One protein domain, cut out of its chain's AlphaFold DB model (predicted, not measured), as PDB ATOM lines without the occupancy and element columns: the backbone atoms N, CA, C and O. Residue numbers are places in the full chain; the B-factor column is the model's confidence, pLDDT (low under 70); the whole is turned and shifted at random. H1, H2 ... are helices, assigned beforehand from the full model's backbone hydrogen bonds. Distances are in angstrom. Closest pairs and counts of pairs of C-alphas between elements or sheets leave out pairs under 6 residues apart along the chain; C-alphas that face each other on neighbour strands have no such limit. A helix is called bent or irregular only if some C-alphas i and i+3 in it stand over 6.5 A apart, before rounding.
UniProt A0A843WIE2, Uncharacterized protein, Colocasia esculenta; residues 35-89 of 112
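This is residues 35 to 89 of the 112 residues of an uncharacterized protein of Colocasia esculenta (UniProt A0A843WIE2). Two helices, H1 and H2, make a V at one end with the short H3 at its open side, and from there the short H4 leads away to H5, which stands crosswise at the far end. The middle is thin, and no helix of the first group is near H5. The printed part has 55 residues with five named helices, H1 to H5 in chain order, and no named strand; the class is all helix. It is loose, with a radius of gyration of the C-alphas of 13.0 A, and elongated, spanning 36 by 22 by 15 A.

H1, residues 35 to 46, and H2, residues 49 to 59, are close but not clearly touching, with closest C-alphas Gln 44 and Arg 52 at 6.9 A. They run opposite ways at a steep tilt of 43 degrees. H3, residues 64 to 67, touches H1, with closest C-alphas Asn 37 and Lys 65 at 4.9 A. H2 and H3 are close but not clearly touching, with closest C-alphas Val 55 and Leu 64 at 7.6 A. H4, residues 70 to 74, and H3 meet only through their link. H5, residues 78 to 87, and H4 only just touch, with 3 pairs of C-alphas within 8 A, the closest Val 74 and Tyr 80 at 6.0 A. H5 is apart from H1, H2 and H3. Every O i to N i+4 pair is within hydrogen-bond range in H1, H2 and H4; H3 is too short for such a pair, and H5 has 0 of 6, but 4 of 7 O i to N i+3 pairs.

H1 begins at C-alpha 35 (-50.598, -54.221, -6.220) and is 16.7 A long. H2 is 15.3 A long. H3 and H4 have 4 and 5 residues. H5 is 16.4 A long, ends at C-alpha 87 (-41.868, -62.250, -13.601), and is irregular: C-alphas 79 and 82 are 7.8 A apart.

The C-alphas farthest apart, Arg 49 and Pro 78, are 37.2 A apart. The four links are tight, and the printed part has no cut. The mean pLDDT of the printed part is 93.8, and no printed residue is under 70.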
ATOM      1  N   GLY A  35     -51.726 -53.880  -7.083       91.56
ATOM      2  CA  GLY A  35     -50.598 -54.221  -6.220       91.56
ATOM      3  C   GLY A  35     -49.284 -53.605  -6.706       91.56
ATOM      4  O   GLY A  35     -48.566 -53.014  -5.898       91.56
ATOM      5  N   HIS A  36     -49.016 -53.633  -8.018       93.88
ATOM      6  CA  HIS A  36     -47.879 -52.918  -8.613       93.88
ATOM      7  C   HIS A  36     -47.922 -51.413  -8.305       93.88
ATOM      8  O   HIS A  36     -46.915 -50.824  -7.904       93.88
ATOM      9  N   ASN A  37     -49.099 -50.792  -8.417       92.56
ATOM     10  CA  ASN A  37     -49.291 -49.379  -8.083       92.56
ATOM     11  C   ASN A  37     -49.013 -49.072  -6.605       92.56
ATOM     12  O   ASN A  37     -48.360 -48.070  -6.298       92.56
ATOM     13  N   ILE A  38     -49.494 -49.917  -5.686       92.88
ATOM     14  CA  ILE A  38     -49.286 -49.747  -4.242       92.88
ATOM     15  C   ILE A  38     -47.795 -49.828  -3.906       92.88
ATOM     16  O   ILE A  38     -47.273 -48.898  -3.288       92.88
ATOM     17  N   ILE A  39     -47.094 -50.876  -4.361       93.94
ATOM     18  CA  ILE A  39     -45.649 -51.035  -4.123       93.94
ATOM     19  C   ILE A  39     -44.891 -49.810  -4.633       93.94
ATOM     20  O   ILE A  39     -44.075 -49.238  -3.910       93.94
ATOM     21  N   CYS A  40     -45.178 -49.364  -5.854       94.69
ATOM     22  CA  CYS A  40     -44.468 -48.235  -6.439       94.69
ATOM     23  C   CYS A  40     -44.771 -46.903  -5.759       94.69
ATOM     24  O   CYS A  40     -43.875 -46.070  -5.635       94.69
ATOM     25  N   SER A  41     -45.992 -46.714  -5.262       93.94
ATOM     26  CA  SER A  41     -46.345 -45.531  -4.473       93.94
ATOM     27  C   SER A  41     -45.575 -45.497  -3.147       93.94
ATOM     28  O   SER A  41     -45.018 -44.458  -2.786       93.94
ATOM     29  N   ILE A  42     -45.467 -46.642  -2.461       95.88
ATOM     30  CA  ILE A  42     -44.664 -46.782  -1.237       95.88
ATOM     31  C   ILE A  42     -43.184 -46.517  -1.543       95.88
ATOM     32  O   ILE A  42     -42.562 -45.677  -0.892       95.88
ATOM     33  N   ALA A  43     -42.631 -47.169  -2.570       96.12
ATOM     34  CA  ALA A  43     -41.238 -47.001  -2.973       96.12
ATOM     35  C   ALA A  43     -40.922 -45.537  -3.299       96.12
ATOM     36  O   ALA A  43     -39.950 -44.985  -2.784       96.12
ATOM     37  N   GLN A  44     -41.774 -44.871  -4.086       94.06
ATOM     38  CA  GLN A  44     -41.596 -43.465  -4.434       94.06
ATOM     39  C   GLN A  44     -41.576 -42.579  -3.183       94.06
ATOM     40  O   GLN A  44     -40.743 -41.674  -3.116       94.06
ATOM     41  N   GLY A  45     -42.419 -42.865  -2.181       94.25
ATOM     42  CA  GLY A  45     -42.455 -42.178  -0.886       94.25
ATOM     43  C   GLY A  45     -41.186 -42.355  -0.043       94.25
ATOM     44  O   GLY A  45     -40.746 -41.389   0.581       94.25
ATOM     45  N   LEU A  46     -40.562 -43.534  -0.097       97.56
ATOM     46  CA  LEU A  46     -39.362 -43.890   0.676       97.56
ATOM     47  C   LEU A  46     -38.033 -43.510  -0.002       97.56
ATOM     48  O   LEU A  46     -36.980 -43.555   0.632       97.56
ATOM     49  N   MET A  47     -38.051 -43.124  -1.281       97.12
ATOM     50  CA  MET A  47     -36.842 -42.718  -2.007       97.12
ATOM     51  C   MET A  47     -36.139 -41.511  -1.378       97.12
ATOM     52  O   MET A  47     -36.763 -40.512  -1.010       97.12
ATOM     53  N   THR A  48     -34.804 -41.546  -1.388       98.31
ATOM     54  CA  THR A  48     -33.993 -40.354  -1.115       98.31
ATOM     55  C   THR A  48     -34.274 -39.264  -2.152       98.31
ATOM     56  O   THR A  48     -34.686 -39.538  -3.283       98.31
ATOM     57  N   ARG A  49     -33.982 -38.003  -1.809       97.56
ATOM     58  CA  ARG A  49     -34.134 -36.878  -2.751       97.56
ATOM     59  C   ARG A  49     -33.348 -37.086  -4.048       97.56
ATOM     60  O   ARG A  49     -33.831 -36.719  -5.115       97.56
ATOM     61  N   HIS A  50     -32.152 -37.673  -3.953       98.12
ATOM     62  CA  HIS A  50     -31.325 -37.971  -5.119       98.12
ATOM     63  C   HIS A  50     -31.992 -39.025  -6.010       98.12
ATOM     64  O   HIS A  50     -32.211 -38.755  -7.186       98.12
ATOM     65  N   ALA A  51     -32.387 -40.172  -5.445       97.56
ATOM     66  CA  ALA A  51     -33.029 -41.246  -6.201       97.56
ATOM     67  C   ALA A  51     -34.334 -40.780  -6.864       97.56
ATOM     68  O   ALA A  51     -34.538 -41.010  -8.053       97.56
ATOM     69  N   ARG A  52     -35.182 -40.044  -6.130       95.69
ATOM     70  CA  ARG A  52     -36.445 -39.519  -6.668       95.69
ATOM     71  C   ARG A  52     -36.220 -38.580  -7.853       95.69
ATOM     72  O   ARG A  52     -36.959 -38.655  -8.828       95.69
ATOM     73  N   ARG A  53     -35.205 -37.711  -7.794       95.94
ATOM     74  CA  ARG A  53     -34.873 -36.815  -8.911       95.94
ATOM     75  C   ARG A  53     -34.434 -37.601 -10.145       95.94
ATOM     76  O   ARG A  53     -34.915 -37.294 -11.229       95.94
ATOM     77  N   GLU A  54     -33.563 -38.597  -9.992       97.81
ATOM     78  CA  GLU A  54     -33.099 -39.387 -11.140       97.81
ATOM     79  C   GLU A  54     -34.218 -40.236 -11.749       97.81
ATOM     80  O   GLU A  54     -34.364 -40.267 -12.968       97.81
ATOM     81  N   VAL A  55     -35.073 -40.846 -10.922       96.31
ATOM     82  CA  VAL A  55     -36.264 -41.562 -11.402       96.31
ATOM     83  C   VAL A  55     -37.188 -40.615 -12.168       96.31
ATOM     84  O   VAL A  55     -37.564 -40.916 -13.297       96.31
ATOM     85  N   ASN A  56     -37.494 -39.435 -11.622       94.75
ATOM     86  CA  ASN A  56     -38.322 -38.447 -12.318       94.75
ATOM     87  C   ASN A  56     -37.672 -37.973 -13.631       94.75
ATOM     88  O   ASN A  56     -38.360 -37.812 -14.633       94.75
ATOM     89  N   ARG A  57     -36.342 -37.803 -13.662       96.44
ATOM     90  CA  ARG A  57     -35.600 -37.454 -14.884       96.44
ATOM     91  C   ARG A  57     -35.767 -38.517 -15.973       96.44
ATOM     92  O   ARG A  57     -35.916 -38.159 -17.137       96.44
ATOM     93  N   LEU A  58     -35.743 -39.800 -15.609       96.81
ATOM     94  CA  LEU A  58     -35.926 -40.916 -16.544       96.81
ATOM     95  C   LEU A  58     -37.384 -41.064 -17.008       96.81
ATOM     96  O   LEU A  58     -37.631 -41.392 -18.166       96.81
ATOM     97  N   LEU A  59     -38.351 -40.820 -16.119       95.75
ATOM     98  CA  LEU A  59     -39.776 -41.004 -16.411       95.75
ATOM     99  C   LEU A  59     -40.433 -39.801 -17.105       95.75
ATOM    100  O   LEU A  59     -41.501 -39.954 -17.714       95.75
ATOM    101  N   GLY A  60     -39.799 -38.628 -17.049       93.81
ATOM    102  CA  GLY A  60     -40.333 -37.380 -17.582       93.81
ATOM    103  C   GLY A  60     -41.480 -36.857 -16.719       93.81
ATOM    104  O   GLY A  60     -41.327 -36.662 -15.517       93.81
ATOM    105  N   SER A  61     -42.645 -36.628 -17.327       89.50
ATOM    106  CA  SER A  61     -43.841 -36.129 -16.631       89.50
ATOM    107  C   SER A  61     -44.653 -37.211 -15.906       89.50
ATOM    108  O   SER A  61     -45.658 -36.892 -15.273       89.50
ATOM    109  N   ARG A  62     -44.262 -38.487 -16.019       91.44
ATOM    110  CA  ARG A  62     -44.970 -39.625 -15.412       91.44
ATOM    111  C   ARG A  62     -44.475 -39.891 -13.996       91.44
ATOM    112  O   ARG A  62     -43.285 -39.756 -13.717       91.44
ATOM    113  N   ASN A  63     -45.369 -40.341 -13.120       89.00
ATOM    114  CA  ASN A  63     -44.971 -40.856 -11.815       89.00
ATOM    115  C   ASN A  63     -44.556 -42.323 -11.918       89.00
ATOM    116  O   ASN A  63     -44.957 -43.037 -12.835       89.00
ATOM    117  N   LEU A  64     -43.802 -42.799 -10.923       93.38
ATOM    118  CA  LEU A  64     -43.362 -44.192 -10.874       93.38
ATOM    119  C   LEU A  64     -44.547 -45.166 -10.887       93.38
ATOM    120  O   LEU A  64     -44.527 -46.145 -11.624       93.38
ATOM    121  N   LYS A  65     -45.615 -44.863 -10.138       89.19
ATOM    122  CA  LYS A  65     -46.830 -45.690 -10.116       89.19
ATOM    123  C   LYS A  65     -47.457 -45.885 -11.510       89.19
ATOM    124  O   LYS A  65     -47.946 -46.970 -11.796       89.19
ATOM    125  N   ASP A  66     -47.355 -44.882 -12.390       88.38
ATOM    126  CA  ASP A  66     -48.000 -44.879 -13.711       88.38
ATOM    127  C   ASP A  66     -47.303 -45.823 -14.707       88.38
ATOM    128  O   ASP A  66     -47.845 -46.114 -15.771       88.38
ATOM    129  N   VAL A  67     -46.087 -46.282 -14.394       94.00
ATOM    130  CA  VAL A  67     -45.282 -47.144 -15.275       94.00
ATOM    131  C   VAL A  67     -45.019 -48.530 -14.692       94.00
ATOM    132  O   VAL A  67     -44.462 -49.381 -15.375       94.00
ATOM    133  N   CYS A  68     -45.419 -48.792 -13.447       93.56
ATOM    134  CA  CYS A  68     -45.069 -50.041 -12.773       93.56
ATOM    135  C   CYS A  68     -45.810 -51.282 -13.274       93.56
ATOM    136  O   CYS A  68     -45.379 -52.388 -12.972       93.56
ATOM    137  N   THR A  69     -46.875 -51.116 -14.059       94.12
ATOM    138  CA  THR A  69     -47.558 -52.223 -14.748       94.12
ATOM    139  C   THR A  69     -47.008 -52.475 -16.149       94.12
ATOM    140  O   THR A  69     -47.338 -53.486 -16.757       94.12
ATOM    141  N   TRP A  70     -46.139 -51.594 -16.663       95.25
ATOM    142  CA  TRP A  70     -45.699 -51.637 -18.057       95.25
ATOM    143  C   TRP A  70     -45.080 -52.984 -18.446       95.25
ATOM    144  O   TRP A  70     -45.324 -53.463 -19.548       95.25
ATOM    145  N   ALA A  71     -44.314 -53.610 -17.546       95.62
ATOM    146  CA  ALA A  71     -43.702 -54.913 -17.801       95.62
ATOM    147  C   ALA A  71     -44.757 -56.013 -18.036       95.62
ATOM    148  O   ALA A  71     -44.621 -56.805 -18.968       95.62
ATOM    149  N   ASP A  72     -45.844 -56.010 -17.258       94.06
ATOM    150  CA  ASP A  72     -46.975 -56.920 -17.462       94.06
ATOM    151  C   ASP A  72     -47.731 -56.611 -18.763       94.06
ATOM    152  O   ASP A  72     -48.135 -57.533 -19.467       94.06
ATOM    153  N   ASP A  73     -47.861 -55.332 -19.131       93.69
ATOM    154  CA  ASP A  73     -48.570 -54.900 -20.346       93.69
ATOM    155  C   ASP A  73     -47.838 -55.277 -21.652       93.69
ATOM    156  O   ASP A  73     -48.439 -55.305 -22.738       93.69
ATOM    157  N   VAL A  74     -46.519 -55.493 -21.589       96.50
ATOM    158  CA  VAL A  74     -45.693 -55.789 -22.771       96.50
ATOM    159  C   VAL A  74     -45.280 -57.246 -22.893       96.50
ATOM    160  O   VAL A  74     -45.048 -57.668 -24.021       96.50
ATOM    161  N   ARG A  75     -45.226 -58.031 -21.809       93.69
ATOM    162  CA  ARG A  75     -44.660 -59.399 -21.818       93.69
ATOM    163  C   ARG A  75     -45.324 -60.383 -22.786       93.69
ATOM    164  O   ARG A  75     -44.726 -61.395 -23.128       93.69
ATOM    165  N   ASP A  76     -46.552 -60.107 -23.223       92.69
ATOM    166  CA  ASP A  76     -47.275 -60.937 -24.196       92.69
ATOM    167  C   ASP A  76     -47.151 -60.410 -25.645       92.69
ATOM    168  O   ASP A  76     -47.674 -61.006 -26.584       92.69
ATOM    169  N   ARG A  77     -46.430 -59.299 -25.864       96.56
ATOM    170  CA  ARG A  77     -46.143 -58.754 -27.201       96.56
ATOM    171  C   ARG A  77     -44.949 -59.488 -27.820       96.56
ATOM    172  O   ARG A  77     -43.957 -59.692 -27.122       96.56
ATOM    173  N   PRO A  78     -44.945 -59.780 -29.137       95.38
ATOM    174  CA  PRO A  78     -43.871 -60.551 -29.774       95.38
ATOM    175  C   PRO A  78     -42.444 -60.042 -29.500       95.38
ATOM    176  O   PRO A  78     -41.555 -60.840 -29.229       95.38
ATOM    177  N   GLY A  79     -42.221 -58.721 -29.495       96.44
ATOM    178  CA  GLY A  79     -40.899 -58.127 -29.231       96.44
ATOM    179  C   GLY A  79     -40.421 -58.197 -27.773       96.44
ATOM    180  O   GLY A  79     -39.252 -57.942 -27.496       96.44
ATOM    181  N   TYR A  80     -41.310 -58.546 -26.844       95.69
ATOM    182  CA  TYR A  80     -41.047 -58.600 -25.403       95.69
ATOM    183  C   TYR A  80     -41.366 -59.972 -24.801       95.69
ATOM    184  O   TYR A  80     -41.246 -60.141 -23.596       95.69
ATOM    185  N   ALA A  81     -41.720 -60.971 -25.616       92.69
ATOM    186  CA  ALA A  81     -42.098 -62.304 -25.139       92.69
ATOM    187  C   ALA A  81     -41.025 -62.953 -24.243       92.69
ATOM    188  O   ALA A  81     -41.343 -63.685 -23.306       92.69
ATOM    189  N   TRP A  82     -39.752 -62.630 -24.491       92.38
ATOM    190  CA  TRP A  82     -38.613 -63.057 -23.679       92.38
ATOM    191  C   TRP A  82     -38.695 -62.583 -22.216       92.38
ATOM    192  O   TRP A  82     -38.190 -63.265 -21.329       92.38
ATOM    193  N   SER A  83     -39.348 -61.450 -21.933       94.12
ATOM    194  CA  SER A  83     -39.411 -60.884 -20.581       94.12
ATOM    195  C   SER A  83     -40.396 -61.616 -19.676       94.12
ATOM    196  O   SER A  83     -40.327 -61.453 -18.463       94.12
ATOM    197  N   LYS A  84     -41.295 -62.445 -20.225       91.19
ATOM    198  CA  LYS A  84     -42.335 -63.151 -19.461       91.19
ATOM    199  C   LYS A  84     -41.764 -64.006 -18.331       91.19
ATOM    200  O   LYS A  84     -42.316 -64.016 -17.236       91.19
ATOM    201  N   GLN A  85     -40.635 -64.666 -18.582       89.44
ATOM    202  CA  GLN A  85     -39.964 -65.523 -17.601       89.44
ATOM    203  C   GLN A  85     -39.294 -64.735 -16.466       89.44
ATOM    204  O   GLN A  85     -38.961 -65.321 -15.447       89.44
ATOM    205  N   LEU A  86     -39.129 -63.414 -16.598       90.62
ATOM    206  CA  LEU A  86     -38.544 -62.573 -15.548       90.62
ATOM    207  C   LEU A  86     -39.536 -62.232 -14.424       90.62
ATOM    208  O   LEU A  86     -39.139 -61.644 -13.421       90.62
ATOM    209  N   HIS A  87     -40.822 -62.571 -14.580       90.75
ATOM    210  CA  HIS A  87     -41.868 -62.250 -13.601       90.75
ATOM    211  C   HIS A  87     -42.004 -63.286 -12.477       90.75
ATOM    212  O   HIS A  87     -42.728 -63.040 -11.514       90.75
ATOM    213  N   TYR A  88     -41.358 -64.447 -12.586       85.56
ATOM    214  CA  TYR A  88     -41.498 -65.535 -11.621       85.56
ATOM    215  C   TYR A  88     -40.259 -66.426 -11.598       85.56
ATOM    216  O   TYR A  88     -39.579 -66.584 -12.604       85.56
ATOM    217  N   ALA A  89     -40.016 -67.052 -10.447       82.19
ATOM    218  CA  ALA A  89     -39.115 -68.189 -10.319       82.19
ATOM    219  C   ALA A  89     -39.945 -69.464 -10.173       82.19
ATOM    220  O   ALA A  89     -40.833 -69.522  -9.324       82.19
TER     221      ALA A  89